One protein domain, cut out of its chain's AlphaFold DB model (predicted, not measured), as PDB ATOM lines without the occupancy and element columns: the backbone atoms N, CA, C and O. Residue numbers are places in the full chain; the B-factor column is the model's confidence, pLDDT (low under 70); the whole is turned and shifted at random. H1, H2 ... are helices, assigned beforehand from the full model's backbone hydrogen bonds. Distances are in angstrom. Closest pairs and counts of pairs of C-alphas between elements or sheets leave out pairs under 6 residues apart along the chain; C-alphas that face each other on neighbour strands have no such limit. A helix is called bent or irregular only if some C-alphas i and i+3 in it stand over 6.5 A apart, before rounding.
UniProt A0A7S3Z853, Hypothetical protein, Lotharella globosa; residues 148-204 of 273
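Overview. This is residues 148 to 204 of the 273 residues of the protein "Hypothetical protein" of Lotharella globosa (UniProt A0A7S3Z853). Two helices, H1 and the longer H2, make a V joined by a tight turn, and beyond the open end of H1 the chain loops out from the far end of H2 and folds back to a short third helix, H3, set near H2 without touching it. There is no core shared by the three helices, and residues 182 to 189, of which 182 belongs to H2, stick out, as do residues 195 to 201, of which 195 to 199 belong to H3. The printed part has 57 residues, with three named helices in the order H1, H2, H3 and no named strand; the class is all helix. The whole is loose, with a radius of gyration of the C-alphas of 13.4 A, and elongated, spanning 40 by 25 by 19 A.

Arrangement. Start with H1, residues 148 to 159, and go on through a tight link of 5 residues into H2, residues 165 to 182. H1 and H2 touch, and their closest C-alphas are those of Leu 158 and Ala 168, 5.8 A apart. Their lines stand at a steep tilt of 52 degrees, and they run opposite ways. Look at residues 165 to 172 of H2, which alone touch H1. A short link of 9 residues then leads to H3, residues 192 to 199. H2 and H3 are near each other, with no pair of C-alphas within 8 A but 5 pairs within 10 A. H1 and H3 are apart. In H1, H2 and H3, every O i to N i+4 pair of the backbone is within hydrogen-bond range.

Along the chain. Find C-alpha 148 at (155.141, 234.917, 201.984); from there H1 runs 16.4 A to C-alpha 159. Next find C-alpha 165 at (164.756, 243.006, 191.493), where H2 begins; it runs 25.8 A to C-alpha 182 at (172.595, 225.346, 208.611). H3 begins at C-alpha 192 and runs 10.5 A to C-alpha 199 at (158.908, 219.410, 190.802). None of the three helices is bent.

Size, cuts and confidence. The two C-alphas farthest apart are those of Gly 162 and Gly 188, 40.4 A, one in each link. From the first to the last printed C-alpha, Gln 148 to Phe 204, the distance is 22.4 A. Two stretches stand free: residues 182 to 189, and residues 195 to 201, of which 195 to 199 belong to H3. The printed part has no cut, and neither link is long. In the B-factor column you find a mean pLDDT of the printed part of 72.6; residue 148 and residues 180 to 204 are under 70, and the mean over H3 is 56.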
ATOM      1  N   GLN A 148     155.320 233.940 203.052       69.19
ATOM      2  CA  GLN A 148     155.141 234.917 201.984       69.19
ATOM      3  C   GLN A 148     155.233 236.374 202.468       69.19
ATOM      4  O   GLN A 148     155.945 237.165 201.854       69.19
ATOM      5  N   GLU A 149     154.600 236.746 203.583       76.62
ATOM      6  CA  GLU A 149     154.665 238.115 204.126       76.62
ATOM      7  C   GLU A 149     156.086 238.495 204.565       76.62
ATOM      8  O   GLU A 149     156.540 239.620 204.329       76.62
ATOM      9  N   MET A 150     156.833 237.548 205.143       86.19
ATOM     10  CA  MET A 150     158.239 237.770 205.494       86.19
ATOM     11  C   MET A 150     159.126 237.940 204.259       86.19
ATOM     12  O   MET A 150     160.027 238.782 204.268       86.19
ATOM     13  N   LEU A 151     158.893 237.153 203.205       89.81
ATOM     14  CA  LEU A 151     159.639 237.272 201.952       89.81
ATOM     15  C   LEU A 151     159.347 238.602 201.258       89.81
ATOM     16  O   LEU A 151     160.292 239.294 200.884       89.81
ATOM     17  N   MET A 152     158.078 239.007 201.181       86.69
ATOM     18  CA  MET A 152     157.686 240.287 200.585       86.69
ATOM     19  C   MET A 152     158.255 241.476 201.360       86.69
ATOM     20  O   MET A 152     158.835 242.377 200.762       86.69
ATOM     21  N   THR A 153     158.201 241.442 202.693       92.88
ATOM     22  CA  THR A 153     158.796 242.497 203.531       92.88
ATOM     23  C   THR A 153     160.304 242.628 203.288       92.88
ATOM     24  O   THR A 153     160.842 243.734 203.210       92.88
ATOM     25  N   ARG A 154     161.011 241.499 203.139       94.56
ATOM     26  CA  ARG A 154     162.455 241.501 202.867       94.56
ATOM     27  C   ARG A 154     162.778 241.959 201.450       94.56
ATOM     28  O   ARG A 154     163.734 242.711 201.291       94.56
ATOM     29  N   LEU A 155     161.993 241.543 200.457       93.62
ATOM     30  CA  LEU A 155     162.144 241.987 199.073       93.62
ATOM     31  C   LEU A 155     161.998 243.509 198.985       93.62
ATOM     32  O   LEU A 155     162.908 244.176 198.503       93.62
ATOM     33  N   CYS A 156     160.936 244.070 199.571       90.00
ATOM     34  CA  CYS A 156     160.729 245.517 199.621       90.00
ATOM     35  C   CYS A 156     161.904 246.256 200.283       90.00
ATOM     36  O   CYS A 156     162.328 247.297 199.791       90.00
ATOM     37  N   SER A 157     162.482 245.708 201.357       95.31
ATOM     38  CA  SER A 157     163.644 246.318 202.018       95.31
ATOM     39  C   SER A 157     164.918 246.307 201.161       95.31
ATOM     40  O   SER A 157     165.744 247.205 201.314       95.31
ATOM     41  N   LEU A 158     165.111 245.310 200.290       95.44
ATOM     42  CA  LEU A 158     166.255 245.254 199.368       95.44
ATOM     43  C   LEU A 158     166.075 246.230 198.203       95.44
ATOM     44  O   LEU A 158     167.006 246.958 197.869       95.44
ATOM     45  N   LEU A 159     164.855 246.334 197.670       92.81
ATOM     46  CA  LEU A 159     164.524 247.308 196.627       92.81
ATOM     47  C   LEU A 159     164.678 248.750 197.126       92.81
ATOM     48  O   LEU A 159     165.269 249.581 196.448       92.81
ATOM     49  N   GLN A 160     164.254 249.035 198.362       93.81
ATOM     50  CA  GLN A 160     164.476 250.341 199.002       93.81
ATOM     51  C   GLN A 160     165.961 250.691 199.194       93.81
ATOM     52  O   GLN A 160     166.287 251.852 199.420       93.81
ATOM     53  N   LYS A 161     166.868 249.709 199.112       96.19
ATOM     54  CA  LYS A 161     168.324 249.920 199.153       96.19
ATOM     55  C   LYS A 161     168.943 250.094 197.763       96.19
ATOM     56  O   LYS A 161     170.164 250.134 197.663       96.19
ATOM     57  N   GLY A 162     168.121 250.184 196.715       95.38
ATOM     58  CA  GLY A 162     168.574 250.334 195.335       95.38
ATOM     59  C   GLY A 162     169.084 249.039 194.704       95.38
ATOM     60  O   GLY A 162     169.773 249.095 193.691       95.38
ATOM     61  N   GLU A 163     168.787 247.871 195.284       95.94
ATOM     62  CA  GLU A 163     169.094 246.606 194.613       95.94
ATOM     63  C   GLU A 163     168.142 246.381 193.434       95.94
ATOM     64  O   GLU A 163     166.946 246.666 193.522       95.94
ATOM     65  N   SER A 164     168.664 245.812 192.345       96.06
ATOM     66  CA  SER A 164     167.815 245.335 191.257       96.06
ATOM     67  C   SER A 164     166.891 244.217 191.760       96.06
ATOM     68  O   SER A 164     167.235 243.461 192.675       96.06
ATOM     69  N   VAL A 165     165.715 244.071 191.142       89.62
ATOM     70  CA  VAL A 165     164.756 243.006 191.493       89.62
ATOM     71  C   VAL A 165     165.410 241.623 191.406       89.62
ATOM     72  O   VAL A 165     165.201 240.783 192.282       89.62
ATOM     73  N   MET A 166     166.255 241.405 190.396       88.75
ATOM     74  CA  MET A 166     166.945 240.133 190.184       88.75
ATOM     75  C   MET A 166     167.968 239.836 191.287       88.75
ATOM     76  O   MET A 166     167.983 238.723 191.819       88.75
ATOM     77  N   ASP A 167     168.762 240.828 191.697       91.75
ATOM     78  CA  ASP A 167     169.737 240.663 192.781       91.75
ATOM     79  C   ASP A 167     169.055 240.411 194.125       91.75
ATOM     80  O   ASP A 167     169.485 239.547 194.899       91.75
ATOM     81  N   ALA A 168     167.959 241.122 194.386       94.00
ATOM     82  CA  ALA A 168     167.193 240.968 195.610       94.00
ATOM     83  C   ALA A 168     166.582 239.558 195.716       94.00
ATOM     84  O   ALA A 168     166.684 238.904 196.761       94.00
ATOM     85  N   VAL A 169     166.012 239.040 194.621       91.62
ATOM     86  CA  VAL A 169     165.475 237.670 194.552       91.62
ATOM     87  C   VAL A 169     166.586 236.633 194.714       91.62
ATOM     88  O   VAL A 169     166.442 235.713 195.526       91.62
ATOM     89  N   ALA A 170     167.719 236.798 194.026       91.19
ATOM     90  CA  ALA A 170     168.858 235.887 194.141       91.19
ATOM     91  C   ALA A 170     169.395 235.820 195.584       91.19
ATOM     92  O   ALA A 170     169.675 234.737 196.104       91.19
ATOM     93  N   ARG A 171     169.475 236.959 196.289       92.88
ATOM     94  CA  ARG A 171     169.874 237.000 197.708       92.88
ATOM     95  C   ARG A 171     168.888 236.277 198.616       92.88
ATOM     96  O   ARG A 171     169.318 235.576 199.535       92.88
ATOM     97  N   LEU A 172     167.585 236.430 198.385       93.06
ATOM     98  CA  LEU A 172     166.564 235.732 199.169       93.06
ATOM     99  C   LEU A 172     166.621 234.216 198.949       93.06
ATOM    100  O   LEU A 172     166.572 233.465 199.923       93.06
ATOM    101  N   GLN A 173     166.820 233.774 197.706       90.25
ATOM    102  CA  GLN A 173     167.004 232.358 197.376       90.25
ATOM    103  C   GLN A 173     168.265 231.782 198.033       90.25
ATOM    104  O   GLN A 173     168.194 230.744 198.690       90.25
ATOM    105  N   ASN A 174     169.398 232.483 197.947       86.75
ATOM    106  CA  ASN A 174     170.650 232.046 198.569       86.75
ATOM    107  C   ASN A 174     170.535 231.943 200.096       86.75
ATOM    108  O   ASN A 174     170.984 230.959 200.680       86.75
ATOM    109  N   ARG A 175     169.850 232.889 200.754       85.31
ATOM    110  CA  ARG A 175     169.582 232.800 202.199       85.31
ATOM    111  C   ARG A 175     168.682 231.627 202.569       85.31
ATOM    112  O   ARG A 175     168.893 231.035 203.625       85.31
ATOM    113  N   ALA A 176     167.693 231.289 201.741       80.31
ATOM    114  CA  ALA A 176     166.855 230.113 201.971       80.31
ATOM    115  C   ALA A 176     167.683 228.818 201.875       80.31
ATOM    116  O   ALA A 176     167.558 227.937 202.725       80.31
ATOM    117  N   ILE A 177     168.595 228.743 200.899       74.69
ATOM    118  CA  ILE A 177     169.520 227.614 200.724       74.69
ATOM    119  C   ILE A 177     170.489 227.512 201.909       74.69
ATOM    120  O   ILE A 177     170.645 226.435 202.481       74.69
ATOM    121  N   GLU A 178     171.100 228.621 202.334       73.62
ATOM    122  CA  GLU A 178     171.990 228.645 203.502       73.62
ATOM    123  C   GLU A 178     171.258 228.315 204.805       73.62
ATOM    124  O   GLU A 178     171.798 227.609 205.657       73.62
ATOM    125  N   GLY A 179     170.025 228.805 204.966       74.62
ATOM    126  CA  GLY A 179     169.163 228.462 206.094       74.62
ATOM    127  C   GLY A 179     168.862 226.966 206.134       74.62
ATOM    128  O   GLY A 179     168.924 226.360 207.202       74.62
ATOM    129  N   CYS A 180     168.637 226.358 204.967       65.75
ATOM    130  CA  CYS A 180     168.453 224.918 204.825       65.75
ATOM    131  C   CYS A 180     169.744 224.120 205.081       65.75
ATOM    132  O   CYS A 180     169.668 223.003 205.583       65.75
ATOM    133  N   ALA A 181     170.916 224.669 204.752       63.66
ATOM    134  CA  ALA A 181     172.208 224.021 204.989       63.66
ATOM    135  C   ALA A 181     172.650 224.087 206.464       63.66
ATOM    136  O   ALA A 181     173.350 223.194 206.939       63.66
ATOM    137  N   LYS A 182     172.253 225.142 207.191       62.94
ATOM    138  CA  LYS A 182     172.595 225.346 208.611       62.94
ATOM    139  C   LYS A 182     171.680 224.585 209.570       62.94
ATOM    140  O   LYS A 182     172.105 224.282 210.685       62.94
ATOM    141  N   SER A 183     170.453 224.248 209.173       53.69
ATOM    142  CA  SER A 183     169.639 223.303 209.936       53.69
ATOM    143  C   SER A 183     170.245 221.903 209.805       53.69
ATOM    144  O   SER A 183     170.438 221.376 208.717       53.69
ATOM    145  N   ARG A 184     170.629 221.302 210.933       42.03
ATOM    146  CA  ARG A 184     171.213 219.959 210.997       42.03
ATOM    147  C   ARG A 184     170.118 218.927 210.688       42.03
ATOM    148  O   ARG A 184     169.503 218.392 211.605       42.03
ATOM    149  N   TRP A 185     169.842 218.674 209.410       46.81
ATOM    150  CA  TRP A 185     168.889 217.638 209.006       46.81
ATOM    151  C   TRP A 185     169.475 216.262 209.323       46.81
ATOM    152  O   TRP A 185     170.606 215.943 208.941       46.81
ATOM    153  N   LYS A 186     168.706 215.432 210.033       39.47
ATOM    154  CA  LYS A 186     169.009 214.003 210.140       39.47
ATOM    155  C   LYS A 186     168.983 213.428 208.717       39.47
ATOM    156  O   LYS A 186     168.082 213.743 207.939       39.47
ATOM    157  N   ARG A 187     170.000 212.635 208.354       37.03
ATOM    158  CA  ARG A 187     170.125 212.011 207.023       37.03
ATOM    159  C   ARG A 187     168.804 211.311 206.672       37.03
ATOM    160  O   ARG A 187     168.462 210.329 207.316       37.03
ATOM    161  N   GLY A 188     168.072 211.831 205.688       42.84
ATOM    162  CA  GLY A 188     166.810 211.245 205.217       42.84
ATOM    163  C   GLY A 188     165.717 212.261 204.875       42.84
ATOM    164  O   GLY A 188     164.880 211.986 204.019       42.84
ATOM    165  N   GLU A 189     165.746 213.461 205.457       44.12
ATOM    166  CA  GLU A 189     164.722 214.479 205.202       44.12
ATOM    167  C   GLU A 189     165.187 215.485 204.141       44.12
ATOM    168  O   GLU A 189     165.956 216.408 204.398       44.12
ATOM    169  N   VAL A 190     164.727 215.295 202.904       49.06
ATOM    170  CA  VAL A 190     164.883 216.297 201.842       49.06
ATOM    171  C   VAL A 190     163.893 217.434 202.109       49.06
ATOM    172  O   VAL A 190     162.685 217.186 202.112       49.06
ATOM    173  N   CYS A 191     164.405 218.658 202.297       58.66
ATOM    174  CA  CYS A 191     163.619 219.880 202.487       58.66
ATOM    175  C   CYS A 191     162.463 219.967 201.474       58.66
ATOM    176  O   CYS A 191     162.667 219.774 200.269       58.66
ATOM    177  N   SER A 192     161.254 220.267 201.957       57.28
ATOM    178  CA  SER A 192     160.046 220.466 201.143       57.28
ATOM    179  C   SER A 192     160.284 221.441 199.987       57.28
ATOM    180  O   SER A 192     159.875 221.161 198.864       57.28
ATOM    181  N   LEU A 193     161.063 222.501 200.224       48.34
ATOM    182  CA  LEU A 193     161.457 223.477 199.209       48.34
ATOM    183  C   LEU A 193     162.300 222.854 198.084       48.34
ATOM    184  O   LEU A 193     162.080 223.129 196.909       48.34
ATOM    185  N   ALA A 194     163.236 221.957 198.409       51.84
ATOM    186  CA  ALA A 194     164.047 221.268 197.404       51.84
ATOM    187  C   ALA A 194     163.220 220.266 196.575       51.84
ATOM    188  O   ALA A 194     163.495 220.076 195.388       51.84
ATOM    189  N   LYS A 195     162.194 219.643 197.175       60.66
ATOM    190  CA  LYS A 195     161.224 218.805 196.448       60.66
ATOM    191  C   LYS A 195     160.354 219.649 195.516       60.66
ATOM    192  O   LYS A 195     160.169 219.268 194.363       60.66
ATOM    193  N   GLU A 196     159.882 220.802 195.982       55.91
ATOM    194  CA  GLU A 196     159.035 221.702 195.198       55.91
ATOM    195  C   GLU A 196     159.791 222.331 194.017       55.91
ATOM    196  O   GLU A 196     159.286 222.354 192.896       55.91
ATOM    197  N   LEU A 197     161.039 222.759 194.222       52.50
ATOM    198  CA  LEU A 197     161.878 223.305 193.151       52.50
ATOM    199  C   LEU A 197     162.238 222.244 192.098       52.50
ATOM    200  O   LEU A 197     162.214 222.539 190.903       52.50
ATOM    201  N   ARG A 198     162.477 220.988 192.509       60.91
ATOM    202  CA  ARG A 198     162.646 219.864 191.566       60.91
ATOM    203  C   ARG A 198     161.363 219.551 190.800       60.91
ATOM    204  O   ARG A 198     161.439 219.284 189.606       60.91
ATOM    205  N   ALA A 199     160.203 219.601 191.457       61.06
ATOM    206  CA  ALA A 199     158.908 219.410 190.802       61.06
ATOM    207  C   ALA A 199     158.625 220.501 189.753       61.06
ATOM    208  O   ALA A 199     157.985 220.229 188.742       61.06
ATOM    209  N   LYS A 200     159.170 221.707 189.952       66.69
ATOM    210  CA  LYS A 200     159.125 222.829 189.002       66.69
ATOM    211  C   LYS A 200     160.229 222.783 187.930       66.69
ATOM    212  O   LYS A 200     160.406 223.749 187.199       66.69
ATOM    213  N   GLY A 201     160.980 221.682 187.820       48.00
ATOM    214  CA  GLY A 201     161.989 221.478 186.771       48.00
ATOM    215  C   GLY A 201     163.307 222.236 186.969       48.00
ATOM    216  O   GLY A 201     164.196 222.151 186.120       48.00
ATOM    217  N   LEU A 202     163.481 222.933 188.095       45.25
ATOM    218  CA  LEU A 202     164.695 223.687 188.388       45.25
ATOM    219  C   LEU A 202     165.772 222.734 188.926       45.25
ATOM    220  O   LEU A 202     165.672 222.189 190.029       45.25
ATOM    221  N   ARG A 203     166.818 222.498 188.122       44.38
ATOM    222  CA  ARG A 203     167.990 221.710 188.528       44.38
ATOM    223  C   ARG A 203     169.042 222.611 189.165       44.38
ATOM    224  O   ARG A 203     169.539 223.537 188.538       44.38
ATOM    225  N   PHE A 204     169.440 222.276 190.388       40.03
ATOM    226  CA  PHE A 204     170.603 222.877 191.035       40.03
ATOM    227  C   PHE A 204     171.887 222.327 190.409       40.03
ATOM    228  O   PHE A 204     172.221 221.157 190.603       40.03
TER     229      PHE A 204